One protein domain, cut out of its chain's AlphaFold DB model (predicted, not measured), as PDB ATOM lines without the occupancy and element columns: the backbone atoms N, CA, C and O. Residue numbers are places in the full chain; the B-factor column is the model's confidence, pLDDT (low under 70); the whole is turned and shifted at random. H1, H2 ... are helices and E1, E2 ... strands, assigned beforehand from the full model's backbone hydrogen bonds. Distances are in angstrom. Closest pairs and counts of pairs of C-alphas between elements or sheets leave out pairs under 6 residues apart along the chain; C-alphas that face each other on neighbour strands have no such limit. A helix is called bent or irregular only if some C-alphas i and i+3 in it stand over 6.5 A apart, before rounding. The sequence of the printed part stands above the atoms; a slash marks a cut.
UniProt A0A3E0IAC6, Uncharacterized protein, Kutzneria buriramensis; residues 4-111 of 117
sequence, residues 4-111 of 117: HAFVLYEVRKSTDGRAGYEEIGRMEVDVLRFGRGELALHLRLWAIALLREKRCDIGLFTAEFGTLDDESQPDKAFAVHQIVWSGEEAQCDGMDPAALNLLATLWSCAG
ATOM      1  N   HIS A   4      80.384  14.668 131.943       95.12
ATOM      2  CA  HIS A   4      81.532  15.560 131.983       95.12
ATOM      3  C   HIS A   4      81.050  16.978 132.246       95.12
ATOM      4  O   HIS A   4      79.981  17.359 131.767       95.12
ATOM      5  N   ALA A   5      81.832  17.757 132.981       96.94
ATOM      6  CA  ALA A   5      81.463  19.125 133.309       96.94
ATOM      7  C   ALA A   5      82.675  20.037 133.439       96.94
ATOM      8  O   ALA A   5      83.789  19.587 133.716       96.94
ATOM      9  N   PHE A   6      82.410  21.326 133.259       97.50
ATOM     10  CA  PHE A   6      83.222  22.398 133.803       97.50
ATOM     11  C   PHE A   6      82.678  22.801 135.170       97.50
ATOM     12  O   PHE A   6      81.460  22.882 135.349       97.50
ATOM     13  N   VAL A   7      83.572  23.074 136.112       97.69
ATOM     14  CA  VAL A   7      83.239  23.584 137.444       97.69
ATOM     15  C   VAL A   7      84.177  24.734 137.774       97.69
ATOM     16  O   VAL A   7      85.360  24.683 137.448       97.69
ATOM     17  N   LEU A   8      83.643  25.791 138.375       97.88
ATOM     18  CA  LEU A   8      84.408  26.951 138.811       97.88
ATOM     19  C   LEU A   8      84.244  27.117 140.315       97.88
ATOM     20  O   LEU A   8      83.120  27.219 140.804       97.88
ATOM     21  N   TYR A   9      85.368  27.217 141.013       97.06
ATOM     22  CA  TYR A   9      85.419  27.474 142.443       97.06
ATOM     23  C   TYR A   9      86.125  28.787 142.742       97.06
ATOM     24  O   TYR A   9      87.127  29.114 142.108       97.06
ATOM     25  N   GLU A  10      85.660  29.497 143.761       96.62
ATOM     26  CA  GLU A  10      86.455  30.502 144.455       96.62
ATOM     27  C   GLU A  10      87.317  29.817 145.517       96.62
ATOM     28  O   GLU A  10      86.832  28.995 146.299       96.62
ATOM     29  N   VAL A  11      88.602  30.165 145.552       94.81
ATOM     30  CA  VAL A  11      89.551  29.683 146.554       94.81
ATOM     31  C   VAL A  11      89.547  30.656 147.725       94.81
ATOM     32  O   VAL A  11      90.099  31.754 147.650       94.81
ATOM     33  N   ARG A  12      88.945  30.241 148.837       90.50
ATOM     34  CA  ARG A  12      88.855  31.033 150.065       90.50
ATOM     35  C   ARG A  12      89.886  30.566 151.076       90.50
ATOM     36  O   ARG A  12      90.130  29.374 151.252       90.50
ATOM     37  N   LYS A  13      90.474  31.509 151.806       79.44
ATOM     38  CA  LYS A  13      91.309  31.169 152.959       79.44
ATOM     39  C   LYS A  13      90.400  30.725 154.104       79.44
ATOM     40  O   LYS A  13      89.592  31.528 154.567       79.44
ATOM     41  N   SER A  14      90.529  29.487 154.580       78.81
ATOM     42  CA  SER A  14      89.838  29.063 155.801       78.81
ATOM     43  C   SER A  14      90.670  29.379 157.047       78.81
ATOM     44  O   SER A  14      91.895  29.533 157.008       78.81
ATOM     45  N   THR A  15      89.983  29.523 158.179       73.44
ATOM     46  CA  THR A  15      90.569  29.881 159.480       73.44
ATOM     47  C   THR A  15      91.525  28.824 160.036       73.44
ATOM     48  O   THR A  15      92.387  29.159 160.843       73.44
ATOM     49  N   ASP A  16      91.428  27.576 159.583       81.38
ATOM     50  CA  ASP A  16      92.323  26.466 159.935       81.38
ATOM     51  C   ASP A  16      93.567  26.365 159.026       81.38
ATOM     52  O   ASP A  16      94.337  25.409 159.123       81.38
ATOM     53  N   GLY A  17      93.783  27.346 158.142       71.62
ATOM     54  CA  GLY A  17      94.935  27.390 157.241       71.62
ATOM     55  C   GLY A  17      94.822  26.470 156.024       71.62
ATOM     56  O   GLY A  17      95.791  26.348 155.275       71.62
ATOM     57  N   ARG A  18      93.665  25.835 155.806       78.00
ATOM     58  CA  ARG A  18      93.372  25.092 154.577       78.00
ATOM     59  C   ARG A  18      92.815  26.032 153.499       78.00
ATOM     60  O   ARG A  18      92.466  27.187 153.747       78.00
ATOM     61  N   ALA A  19      92.802  25.553 152.261       78.06
ATOM     62  CA  ALA A  19      92.039  26.202 151.205       78.06
ATOM     63  C   ALA A  19      90.594  25.702 151.299       78.06
ATOM     64  O   ALA A  19      90.348  24.497 151.229       78.06
ATOM     65  N   GLY A  20      89.657  26.624 151.495       85.75
ATOM     66  CA  GLY A  20      88.240  26.390 151.260       85.75
ATOM     67  C   GLY A  20      87.922  26.619 149.785       85.75
ATOM     68  O   GLY A  20      88.533  27.472 149.144       85.75
ATOM     69  N   TYR A  21      86.962  25.870 149.257       90.62
ATOM     70  CA  TYR A  21      86.496  26.011 147.882       90.62
ATOM     71  C   TYR A  21      84.991  26.243 147.902       90.62
ATOM     72  O   TYR A  21      84.255  25.461 148.504       90.62
ATOM     73  N   GLU A  22      84.542  27.316 147.263       94.12
ATOM     74  CA  GLU A  22      83.121  27.599 147.071       94.12
ATOM     75  C   GLU A  22      82.769  27.492 145.596       94.12
ATOM     76  O   GLU A  22      83.370  28.178 144.773       94.12
ATOM     77  N   GLU A  23      81.809  26.634 145.249       95.50
ATOM     78  CA  GLU A  23      81.370  26.501 143.861       95.50
ATOM     79  C   GLU A  23      80.618  27.759 143.415       95.50
ATOM     80  O   GLU A  23      79.566  28.112 143.946       95.50
ATOM     81  N   ILE A  24      81.153  28.411 142.387       96.88
ATOM     82  CA  ILE A  24      80.559  29.580 141.739       96.88
ATOM     83  C   ILE A  24      79.574  29.147 140.657       96.88
ATOM     84  O   ILE A  24      78.521  29.771 140.469       96.88
ATOM     85  N   GLY A  25      79.898  28.075 139.936       96.00
ATOM     86  CA  GLY A  25      78.998  27.486 138.960       96.00
ATOM     87  C   GLY A  25      79.565  26.256 138.271       96.00
ATOM     88  O   GLY A  25      80.748  25.932 138.371       96.00
ATOM     89  N   ARG A  26      78.674  25.597 137.533       96.06
ATOM     90  CA  ARG A  26      78.919  24.330 136.857       96.06
ATOM     91  C   ARG A  26      78.185  24.288 135.526       96.06
ATOM     92  O   ARG A  26      77.082  24.818 135.405       96.06
ATOM     93  N   MET A  27      78.785  23.632 134.538       94.94
ATOM     94  CA  MET A  27      78.182  23.403 133.227       94.94
ATOM     95  C   MET A  27      78.537  22.007 132.719       94.94
ATOM     96  O   MET A  27      79.711  21.698 132.538       94.94
ATOM     97  N   GLU A  28      77.533  21.170 132.450       94.62
ATOM     98  CA  GLU A  28      77.763  19.897 131.760       94.62
ATOM     99  C   GLU A  28      78.192  20.136 130.303       94.62
ATOM    100  O   GLU A  28      77.661  21.016 129.620       94.62
ATOM    101  N   VAL A  29      79.150  19.338 129.824       94.19
ATOM    102  CA  VAL A  29      79.751  19.476 128.491       94.19
ATOM    103  C   VAL A  29      79.689  18.178 127.696       94.19
ATOM    104  O   VAL A  29      79.870  17.081 128.234       94.19
ATOM    105  N   ASP A  30      79.474  18.293 126.384       91.38
ATOM    106  CA  ASP A  30      79.451  17.133 125.490       91.38
ATOM    107  C   ASP A  30      80.854  16.808 124.944       91.38
ATOM    108  O   ASP A  30      81.307  17.341 123.927       91.38
ATOM    109  N   VAL A  31      81.549  15.886 125.622       91.44
ATOM    110  CA  VAL A  31      82.875  15.393 125.207       91.44
ATOM    111  C   VAL A  31      82.872  14.723 123.836       91.44
ATOM    112  O   VAL A  31      83.903  14.751 123.165       91.44
ATOM    113  N   LEU A  32      81.760  14.125 123.402       89.31
ATOM    114  CA  LEU A  32      81.704  13.463 122.095       89.31
ATOM    115  C   LEU A  32      81.688  14.482 120.959       89.31
ATOM    116  O   LEU A  32      82.176  14.188 119.871       89.31
ATOM    117  N   ARG A  33      81.128  15.668 121.216       89.19
ATOM    118  CA  ARG A  33      81.002  16.736 120.226       89.19
ATOM    119  C   ARG A  33      82.292  17.535 120.038       89.19
ATOM    120  O   ARG A  33      82.638  17.821 118.900       89.19
ATOM    121  N   PHE A  34      82.966  17.905 121.128       86.62
ATOM    122  CA  PHE A  34      84.112  18.832 121.095       86.62
ATOM    123  C   PHE A  34      85.461  18.140 121.370       86.62
ATOM    124  O   PHE A  34      86.528  18.659 121.073       86.62
ATOM    125  N   GLY A  35      85.463  16.931 121.937       90.38
ATOM    126  CA  GLY A  35      86.699  16.273 122.363       90.38
ATOM    127  C   GLY A  35      87.372  16.959 123.564       90.38
ATOM    128  O   GLY A  35      87.109  18.105 123.920       90.38
ATOM    129  N   ARG A  36      88.261  16.230 124.249       89.81
ATOM    130  CA  ARG A  36      88.844  16.694 125.526       89.81
ATOM    131  C   ARG A  36      89.814  17.868 125.377       89.81
ATOM    132  O   ARG A  36      89.851  18.720 126.255       89.81
ATOM    133  N   GLY A  37      90.597  17.901 124.297       89.00
ATOM    134  CA  GLY A  37      91.584  18.962 124.066       89.00
ATOM    135  C   GLY A  37      90.935  20.323 123.823       89.00
ATOM    136  O   GLY A  37      91.350  21.316 124.412       89.00
ATOM    137  N   GLU A  38      89.871  20.359 123.018       89.94
ATOM    138  CA  GLU A  38      89.099  21.580 122.765       89.94
ATOM    139  C   GLU A  38      88.390  22.057 124.040       89.94
ATOM    140  O   GLU A  38      88.472  23.227 124.406       89.94
ATOM    141  N   LEU A  39      87.774  21.134 124.788       93.12
ATOM    142  CA  LEU A  39      87.119  21.456 126.057       93.12
ATOM    143  C   LEU A  39      88.093  22.003 127.111       93.12
ATOM    144  O   LEU A  39      87.729  22.915 127.849       93.12
ATOM    145  N   ALA A  40      89.338  21.524 127.154       89.75
ATOM    146  CA  ALA A  40      90.356  22.094 128.034       89.75
ATOM    147  C   ALA A  40      90.672  23.566 127.691       89.75
ATOM    148  O   ALA A  40      90.859  24.378 128.592       89.75
ATOM    149  N   LEU A  41      90.667  23.940 126.405       87.44
ATOM    150  CA  LEU A  41      90.824  25.341 125.989       87.44
ATOM    151  C   LEU A  41      89.591  26.176 126.359       87.44
ATOM    152  O   LEU A  41      89.720  27.294 126.864       87.44
ATOM    153  N   HIS A  42      88.398  25.624 126.144       92.19
ATOM    154  CA  HIS A  42      87.138  26.300 126.442       92.19
ATOM    155  C   HIS A  42      86.898  26.522 127.935       92.19
ATOM    156  O   HIS A  42      86.214  27.479 128.294       92.19
ATOM    157  N   LEU A  43      87.484  25.693 128.806       94.94
ATOM    158  CA  LEU A  43      87.357  25.811 130.258       94.94
ATOM    159  C   LEU A  43      87.696  27.224 130.756       94.94
ATOM    160  O   LEU A  43      86.920  27.814 131.506       94.94
ATOM    161  N   ARG A  44      88.822  27.792 130.303       92.25
ATOM    162  CA  ARG A  44      89.260  29.139 130.717       92.25
ATOM    163  C   ARG A  44      88.299  30.219 130.229       92.25
ATOM    164  O   ARG A  44      87.961  31.128 130.980       92.25
ATOM    165  N   LEU A  45      87.846  30.107 128.979       92.75
ATOM    166  CA  LEU A  45      86.939  31.080 128.368       92.75
ATOM    167  C   LEU A  45      85.581  31.083 129.071       92.75
ATOM    168  O   LEU A  45      85.071  32.146 129.417       92.75
ATOM    169  N   TRP A  46      85.038  29.894 129.335       94.94
ATOM    170  CA  TRP A  46      83.807  29.728 130.096       94.94
ATOM    171  C   TRP A  46      83.940  30.281 131.517       94.94
ATOM    172  O   TRP A  46      83.072  31.033 131.950       94.94
ATOM    173  N   ALA A  47      85.030  29.966 132.221       95.88
ATOM    174  CA  ALA A  47      85.235  30.432 133.589       95.88
ATOM    175  C   ALA A  47      85.266  31.968 133.673       95.88
ATOM    176  O   ALA A  47      84.590  32.549 134.514       95.88
ATOM    177  N   ILE A  48      85.984  32.639 132.768       94.62
ATOM    178  CA  ILE A  48      86.061  34.110 132.740       94.62
ATOM    179  C   ILE A  48      84.718  34.731 132.361       94.62
ATOM    180  O   ILE A  48      84.309  35.727 132.960       94.62
ATOM    181  N   ALA A  49      84.017  34.146 131.387       93.50
ATOM    182  CA  ALA A  49      82.670  34.582 131.032       93.50
ATOM    183  C   ALA A  49      81.731  34.501 132.247       93.50
ATOM    184  O   ALA A  49      81.023  35.464 132.534       93.50
ATOM    185  N   LEU A  50      81.796  33.405 133.008       94.94
ATOM    186  CA  LEU A  50      80.990  33.199 134.209       94.94
ATOM    187  C   LEU A  50      81.341  34.188 135.333       94.94
ATOM    188  O   LEU A  50      80.434  34.722 135.970       94.94
ATOM    189  N   LEU A  51      82.630  34.470 135.565       95.75
ATOM    190  CA  LEU A  51      83.068  35.472 136.549       95.75
ATOM    191  C   LEU A  51      82.504  36.860 136.228       95.75
ATOM    192  O   LEU A  51      81.998  37.546 137.118       95.75
ATOM    193  N   ARG A  52      82.533  37.252 134.947       94.31
ATOM    194  CA  ARG A  52      81.955  38.515 134.468       94.31
ATOM    195  C   ARG A  52      80.437  38.536 134.600       94.31
ATOM    196  O   ARG A  52      79.887  39.508 135.110       94.31
ATOM    197  N   GLU A  53      79.765  37.470 134.169       93.38
ATOM    198  CA  GLU A  53      78.306  37.332 134.257       93.38
ATOM    199  C   GLU A  53      77.824  37.481 135.703       93.38
ATOM    200  O   GLU A  53      76.895  38.242 135.981       93.38
ATOM    201  N   LYS A  54      78.503  36.807 136.635       94.38
ATOM    202  CA  LYS A  54      78.181  36.843 138.064       94.38
ATOM    203  C   LYS A  54      78.720  38.068 138.795       94.38
ATOM    204  O   LYS A  54      78.431  38.211 139.978       94.38
ATOM    205  N   ARG A  55      79.466  38.948 138.111       93.94
ATOM    206  CA  ARG A  55      80.118  40.132 138.694       93.94
ATOM    207  C   ARG A  55      80.926  39.775 139.945       93.94
ATOM    208  O   ARG A  55      80.778  40.410 140.983       93.94
ATOM    209  N   CYS A  56      81.718  38.708 139.852       93.69
ATOM    210  CA  CYS A  56      82.548  38.255 140.964       93.69
ATOM    211  C   CYS A  56      83.616  39.304 141.307       93.69
ATOM    212  O   CYS A  56      84.239  39.872 140.405       93.69
ATOM    213  N   ASP A  57      83.838  39.511 142.604       94.75
ATOM    214  CA  ASP A  57      84.872  40.401 143.135       94.75
ATOM    215  C   ASP A  57      86.292  39.859 142.888       94.75
ATOM    216  O   ASP A  57      86.483  38.713 142.471       94.75
ATOM    217  N   ILE A  58      87.300  40.692 143.165       95.62
ATOM    218  CA  ILE A  58      88.723  40.328 143.104       95.62
ATOM    219  C   ILE A  58      88.985  39.058 143.919       95.62
ATOM    220  O   ILE A  58      88.625  38.987 145.094       95.62
ATOM    221  N   GLY A  59      89.693  38.091 143.334       95.31
ATOM    222  CA  GLY A  59      89.972  36.837 144.026       95.31
ATOM    223  C   GLY A  59      90.825  35.842 143.250       95.31
ATOM    224  O   GLY A  59      91.287  36.097 142.135       95.31
ATOM    225  N   LEU A  60      91.032  34.686 143.881       95.50
ATOM    226  CA  LEU A  60      91.658  33.518 143.275       95.50
ATOM    227  C   LEU A  60      90.585  32.468 143.009       95.50
ATOM    228  O   LEU A  60      89.842  32.090 143.912       95.50
ATOM    229  N   PHE A  61      90.547  31.961 141.786       96.56
ATOM    230  CA  PHE A  61      89.569  30.976 141.351       96.56
ATOM    231  C   PHE A  61      90.266  29.757 140.750       96.56
ATOM    232  O   PHE A  61      91.392  29.841 140.255       96.56
ATOM    233  N   THR A  62      89.600  28.608 140.803       96.00
ATOM    234  CA  THR A  62      90.049  27.366 140.168       96.00
ATOM    235  C   THR A  62      88.949  26.858 139.251       96.00
ATOM    236  O   THR A  62      87.831  26.616 139.698       96.00
ATOM    237  N   ALA A  63      89.266  26.719 137.966       96.94
ATOM    238  CA  ALA A  63      88.383  26.128 136.973       96.94
ATOM    239  C   ALA A  63      88.838  24.699 136.675       96.94
ATOM    240  O   ALA A  63      90.019  24.469 136.411       96.94
ATOM    241  N   GLU A  64      87.906  23.754 136.671       96.88
ATOM    242  CA  GLU A  64      88.170  22.336 136.444       96.88
ATOM    243  C   GLU A  64      87.284  21.792 135.328       96.88
ATOM    244  O   GLU A  64      86.089  22.073 135.274       96.88
ATOM    245  N   PHE A  65      87.862  20.980 134.449       96.94
ATOM    246  CA  PHE A  65      87.133  20.150 133.497       96.94
ATOM    247  C   PHE A  65      87.352  18.694 133.872       96.94
ATOM    248  O   PHE A  65      88.496  18.244 133.940       96.94
ATOM    249  N   GLY A  66      86.272  17.947 134.071       96.38
ATOM    250  CA  GLY A  66      86.360  16.586 134.572       96.38
ATOM    251  C   GLY A  66      85.127  15.737 134.314       96.38
ATOM    252  O   GLY A  66      84.238  16.103 133.544       96.38
ATOM    253  N   THR A  67      85.105  14.578 134.963       96.31
ATOM    254  CA  THR A  67      83.930  13.704 135.058       96.31
ATOM    255  C   THR A  67      83.103  14.025 136.290       96.31
ATOM    256  O   THR A  67      83.650  14.468 137.299       96.31
ATOM    257  N   LEU A  68      81.799  13.776 136.192       94.81
ATOM    258  CA  LEU A  68      80.893  13.761 137.329       94.81
ATOM    259  C   LEU A  68      80.584  12.318 137.741       94.81
ATOM    260  O   LEU A  68      80.462  11.446 136.872       94.81
ATOM    261  N   ASP A  69      80.408  12.096 139.039       93.25
ATOM    262  CA  ASP A  69      79.904  10.851 139.607       93.25
ATOM    263  C   ASP A  69      78.369  10.722 139.472       93.25
ATOM    264  O   ASP A  69      77.676  11.519 138.813       93.25
ATOM    265  N   ASP A  70      77.830   9.669 140.081       91.44
ATOM    266  CA  ASP A  70      76.401   9.363 140.056       91.44
ATOM    267  C   ASP A  70      75.565  10.392 140.843       91.44
ATOM    268  O   ASP A  70      74.403  10.624 140.510       91.44
ATOM    269  N   GLU A  71      76.168  11.097 141.804       92.62
ATOM    270  CA  GLU A  71      75.559  12.205 142.551       92.62
ATOM    271  C   GLU A  71      75.751  13.559 141.849       92.62
ATOM    272  O   GLU A  71      75.361  14.615 142.352       92.62
ATOM    273  N   SER A  72      76.279  13.536 140.624       89.44
ATOM    274  CA  SER A  72      76.643  14.713 139.838       89.44
ATOM    275  C   SER A  72      77.788  15.520 140.440       89.44
ATOM    276  O   SER A  72      77.960  16.659 140.029       89.44
ATOM    277  N   GLN A  73      78.571  14.987 141.373       91.38
ATOM    278  CA  GLN A  73      79.724  15.675 141.944       91.38
ATOM    279  C   GLN A  73      80.986  15.444 141.106       91.38
ATOM    280  O   GLN A  73      81.089  14.427 140.425       91.38
ATOM    281  N   PRO A  74      81.945  16.384 141.102       91.31
ATOM    282  CA  PRO A  74      83.223  16.182 140.427       91.31
ATOM    283  C   PRO A  74      83.970  14.960 140.986       91.31
ATOM    284  O   PRO A  74      84.211  14.880 142.186       91.31
ATOM    285  N   ASP A  75      84.366  14.038 140.103       92.75
ATOM    286  CA  ASP A  75      85.136  12.826 140.445       92.75
ATOM    287  C   ASP A  75      86.607  12.968 140.021       92.75
ATOM    288  O   ASP A  75      87.524  13.009 140.841       92.75
ATOM    289  N   LYS A  76      86.852  13.091 138.708       92.81
ATOM    290  CA  LYS A  76      88.209  13.182 138.137       92.81
ATOM    291  C   LYS A  76      88.365  14.386 137.236       92.81
ATOM    292  O   LYS A  76      87.606  14.520 136.277       92.81
ATOM    293  N   ALA A  77      89.406  15.178 137.480       94.00
ATOM    294  CA  ALA A  77      89.792  16.297 136.632       94.00
ATOM    295  C   ALA A  77      90.719  15.854 135.484       94.00
ATOM    296  O   ALA A  77      91.675  15.102 135.676       94.00
ATOM    297  N   PHE A  78      90.440  16.350 134.282       94.38
ATOM    298  CA  PHE A  78      91.285  16.238 133.091       94.38
ATOM    299  C   PHE A  78      92.096  17.507 132.832       94.38
ATOM    300  O   PHE A  78      93.187  17.422 132.273       94.38
ATOM    301  N   ALA A  79      91.562  18.668 133.212       94.62
ATOM    302  CA  ALA A  79      92.252  19.950 133.148       94.62
ATOM    303  C   ALA A  79      91.867  20.803 134.358       94.62
ATOM    304  O   ALA A  79      90.713  20.782 134.788       94.62
ATOM    305  N   VAL A  80      92.838  21.545 134.885       94.62
ATOM    306  CA  VAL A  80      92.676  22.458 136.019       94.62
ATOM    307  C   VAL A  80      93.441  23.734 135.699       94.62
ATOM    308  O   VAL A  80      94.603  23.662 135.300       94.62
ATOM    309  N   HIS A  81      92.801  24.886 135.882       94.88
ATOM    310  CA  HIS A  81      93.425  26.195 135.710       94.88
ATOM    311  C   HIS A  81      93.178  27.073 136.923       94.88
ATOM    312  O   HIS A  81      92.050  27.188 137.404       94.88
ATOM    313  N   GLN A  82      94.242  27.726 137.381       94.69
ATOM    314  CA  GLN A  82      94.146  28.776 138.382       94.69
ATOM    315  C   GLN A  82      93.960  30.116 137.680       94.69
ATOM    316  O   GLN A  82      94.653  30.424 136.710       94.69
ATOM    317  N   ILE A  83      93.016  30.899 138.185       95.06
ATOM    318  CA  ILE A  83      92.624  32.185 137.624       95.06
ATOM    319  C   ILE A  83      92.782  33.235 138.714       95.06
ATOM    320  O   ILE A  83      92.069  33.210 139.718       95.06
ATOM    321  N   VAL A  84      93.706  34.169 138.510       96.12
ATOM    322  CA  VAL A  84      93.759  35.401 139.298       96.12
ATOM    323  C   VAL A  84      92.834  36.400 138.620       96.12
ATOM    324  O   VAL A  84      93.017  36.717 137.443       96.12
ATOM    325  N   TRP A  85      91.821  36.858 139.345       96.00
ATOM    326  CA  TRP A  85      90.777  37.727 138.820       96.00
ATOM    327  C   TRP A  85      90.815  39.081 139.520       96.00
ATOM    328  O   TRP A  85      90.771  39.148 140.749       96.00
ATOM    329  N   SER A  86      90.888  40.160 138.741       93.56
ATOM    330  CA  SER A  86      90.928  41.537 139.251       93.56
ATOM    331  C   SER A  86      89.548  42.194 139.379       93.56
ATOM    332  O   SER A  86      89.467  43.382 139.676       93.56
ATOM    333  N   GLY A  87      88.460  41.459 139.133       91.38
ATOM    334  CA  GLY A  87      87.116  42.031 138.981       91.38
ATOM    335  C   GLY A  87      86.763  42.368 137.527       91.38
ATOM    336  O   GLY A  87      85.586  42.377 137.172       91.38
ATOM    337  N   GLU A  88      87.765  42.574 136.668       89.19
ATOM    338  CA  GLU A  88      87.568  42.933 135.253       89.19
ATOM    339  C   GLU A  88      88.445  42.109 134.298       89.19
ATOM    340  O   GLU A  88      88.003  41.716 133.208       89.19
ATOM    341  N   GLU A  89      89.673  41.810 134.723       90.62
ATOM    342  CA  GLU A  89      90.680  41.111 133.934       90.62
ATOM    343  C   GLU A  89      91.114  39.813 134.614       90.62
ATOM    344  O   GLU A  89      91.261  39.724 135.837       90.62
ATOM    345  N   ALA A  90      91.340  38.795 133.788       91.56
ATOM    346  CA  ALA A  90      91.853  37.506 134.225       91.56
ATOM    347  C   ALA A  90      93.326  37.326 133.852       91.56
ATOM    348  O   ALA A  90      93.742  37.659 132.739       91.56
ATOM    349  N   GLN A  91      94.069  36.684 134.748       90.94
ATOM    350  CA  GLN A  91      95.360  36.072 134.469       90.94
ATOM    351  C   GLN A  91      95.277  34.570 134.767       90.94
ATOM    352  O   GLN A  91      94.909  34.172 135.871       90.94
ATOM    353  N   CYS A  92      95.651  33.747 133.785       86.69
ATOM    354  CA  CYS A  92      95.704  32.288 133.900       86.69
ATOM    355  C   CYS A  92      97.095  31.762 133.538       86.69
ATOM    356  O   CYS A  92      97.864  32.410 132.825       86.69
ATOM    357  N   ASP A  93      97.400  30.551 133.985       79.88
ATOM    358  CA  ASP A  93      98.629  29.843 133.651       79.88
ATOM    359  C   ASP A  93      98.797  29.634 132.131       79.88
ATOM    360  O   ASP A  93      97.903  29.153 131.430       79.88
ATOM    361  N   GLY A  94      99.979  29.982 131.611       76.25
ATOM    362  CA  GLY A  94     100.385  29.648 130.243       76.25
ATOM    363  C   GLY A  94      99.626  30.366 129.120       76.25
ATOM    364  O   GLY A  94      99.674  29.899 127.983       76.25
ATOM    365  N   MET A  95      98.932  31.474 129.400       77.88
ATOM    366  CA  MET A  95      98.300  32.311 128.376       77.88
ATOM    367  C   MET A  95      98.584  33.793 128.624       77.88
ATOM    368  O   MET A  95      98.573  34.255 129.762       77.88
ATOM    369  N   ASP A  96      98.823  34.532 127.543       85.44
ATOM    370  CA  ASP A  96      98.908  35.989 127.588       85.44
ATOM    371  C   ASP A  96      97.571  36.591 128.082       85.44
ATOM    372  O   ASP A  96      96.518  36.250 127.524       85.44
ATOM    373  N   PRO A  97      97.576  37.470 129.104       83.88
ATOM    374  CA  PRO A  97      96.349  38.043 129.652       83.88
ATOM    375  C   PRO A  97      95.506  38.798 128.618       83.88
ATOM    376  O   PRO A  97      94.281  38.671 128.624       83.88
ATOM    377  N   ALA A  98      96.115  39.548 127.695       84.00
ATOM    378  CA  ALA A  98      95.357  40.318 126.710       84.00
ATOM    379  C   ALA A  98      94.630  39.392 125.720       84.00
ATOM    380  O   ALA A  98      93.434  39.568 125.463       84.00
ATOM    381  N   ALA A  99      95.315  38.356 125.227       83.88
ATOM    382  CA  ALA A  99      94.715  37.340 124.363       83.88
ATOM    383  C   ALA A  99      93.565  36.593 125.063       83.88
ATOM    384  O   ALA A  99      92.492  36.417 124.483       83.88
ATOM    385  N   LEU A 100      93.766  36.195 126.322       85.69
ATOM    386  CA  LEU A 100      92.765  35.496 127.128       85.69
ATOM    387  C   LEU A 100      91.487  36.326 127.305       85.69
ATOM    388  O   LEU A 100      90.381  35.837 127.062       85.69
ATOM    389  N   ASN A 101      91.635  37.594 127.694       86.00
ATOM    390  CA  ASN A 101      90.501  38.483 127.933       86.00
ATOM    391  C   ASN A 101      89.737  38.801 126.640       86.00
ATOM    392  O   ASN A 101      88.506  38.865 126.672       86.00
ATOM    393  N   LEU A 102      90.434  38.941 125.505       85.12
ATOM    394  CA  LEU A 102      89.803  39.123 124.196       85.12
ATOM    395  C   LEU A 102      88.989  37.889 123.787       85.12
ATOM    396  O   LEU A 102      87.818  38.014 123.422       85.12
ATOM    397  N   LEU A 103      89.582  36.695 123.880       85.00
ATOM    398  CA  LEU A 103      88.910  35.445 123.523       85.00
ATOM    399  C   LEU A 103      87.691  35.179 124.412       85.00
ATOM    400  O   LEU A 103      86.655  34.762 123.902       85.00
ATOM    401  N   ALA A 104      87.770  35.469 125.714       80.94
ATOM    402  CA  ALA A 104      86.641  35.302 126.630       80.94
ATOM    403  C   ALA A 104      85.482  36.266 126.316       80.94
ATOM    404  O   ALA A 104      84.306  35.901 126.415       80.94
ATOM    405  N   THR A 105      85.791  37.491 125.884       83.00
ATOM    406  CA  THR A 105      84.776  38.443 125.408       83.00
ATOM    407  C   THR A 105      84.095  37.925 124.143       83.00
ATOM    408  O   THR A 105      82.867  37.884 124.079       83.00
ATOM    409  N   LEU A 106      84.874  37.468 123.158       83.94
ATOM    410  CA  LEU A 106      84.332  36.906 121.916       83.94
ATOM    411  C   LEU A 106      83.484  35.660 122.177       83.94
ATOM    412  O   LEU A 106      82.407  35.522 121.603       83.94
ATOM    413  N   TRP A 107      83.935  34.795 123.084       82.12
ATOM    414  CA  TRP A 107      83.207  33.613 123.535       82.12
ATOM    415  C   TRP A 107      81.818  33.957 124.079       82.12
ATOM    416  O   TRP A 107      80.819  33.359 123.675       82.12
ATOM    417  N   SER A 108      81.759  34.964 124.955       79.75
ATOM    418  CA  SER A 108      80.515  35.440 125.569       79.75
ATOM    419  C   SER A 108      79.551  36.003 124.518       79.75
ATOM    420  O   SER A 108      78.359  35.707 124.544       79.75
ATOM    421  N   CYS A 109      80.067  36.766 123.549       78.94
ATOM    422  CA  CYS A 109      79.269  37.354 122.470       78.94
ATOM    423  C   CYS A 109      78.784  36.326 121.438       78.94
ATOM    424  O   CYS A 109      77.701  36.480 120.878       78.94
ATOM    425  N   ALA A 110      79.575  35.284 121.168       73.06
ATOM    426  CA  ALA A 110      79.266  34.271 120.160       73.06
ATOM    427  C   ALA A 110      78.179  33.276 120.604       73.06
ATOM    428  O   ALA A 110      77.713  32.481 119.789       73.06
ATOM    429  N   GLY A 111      77.767  33.300 121.878       65.00
ATOM    430  CA  GLY A 111      76.718  32.421 122.396       65.00
ATOM    431  C   GLY A 111      77.067  30.936 122.276       65.00
ATOM    432  O   GLY A 111      76.184  30.119 122.001       65.00
TER     433      GLY A 111
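This is residues 4 to 111 of the 117 residues of an uncharacterized protein of Kutzneria buriramensis (UniProt A0A3E0IAC6). A strongly twisted sheet of five strands curls round one long, kinked helix, H1, and a second helix, H2, packs crosswise on the later part of H1 and only grazes the sheet near the edge strand E5. The hairpin of E1 and E2 has its turn, residues 14 to 18, at one end of the longest axis. You have 108 residues, with five named strands and two named helices in the order E1 E2 H1 E3 E4 E5 H2; the sheet's order is E2 E1 E3 E4 E5, all antiparallel, and the class is mixed, helices and strands. The whole is compact, with a radius of gyration of the C-alphas of 13.7 A and spans of 42 by 37 by 24 A.

Find C-alpha 4 at (81.532, 15.560, 131.983); from there E1 runs 27.9 A to residue 13. E2, residues 19 to 28, covers 24.9 A and bends by 61 degrees at residue 24. Find C-alpha 31 at (82.875, 15.393, 125.207), where H1 begins; it runs to residue 53, 24.2 A away. H1 is irregular, with C-alphas 33 and 36 9.5 A apart, and has a kink of 91 degrees near residue 39. E3, residues 59 to 68, spans 25.7 A and bends by 61 degrees at residue 65; E4, residues 74 to 85, spans 22.9 A and bends by 91 degrees at residue 78. E5 is residues 90 to 92, 6.5 A long, and H2, residues 97 to 110, runs 19.9 A to C-alpha 110 at (79.266, 34.271, 120.160).

Start in the sheet with the hairpin of E1 and E2, where N 8 and O 25 are 2.9 A apart, within hydrogen-bond range. Between E1 and E3 look at N 7 and O 64, 2.8 A. E3, E4 and E5 form a meander, each strand the antiparallel neighbour of the one before, with N 63 and O 81 at 2.9 A and N 84 and O 91 at 2.9 A. E2, H1 and E3 make a split strand-helix-strand unit, two strands that run the same way with E1 between them, and its crossover is right-handed. H1 is on one face of the sheet, making two layers, one of strands and one of helix; the closest C-alphas of H1 and E4, Ala 40 and Ala 79, are 5.9 A apart. H2 touches H1, which meets it with residues 44 to 49 alone; their closest C-alphas, Leu 45 and Ala 104, are 4.6 A apart, and their lines are about perpendicular at 80 degrees. H2 only grazes the sheet, with its residues 97 to 104. In H2 every O i to N i+4 pair is within hydrogen-bond range; in H1, 14 of 19 are.

The two C-alphas farthest apart are those of Asp 16 and Ala 110, 42.6 A. The printed part has no cut, and its links between named elements are tight. The mean pLDDT of the printed part is 90.3, and residue 111 is under 70.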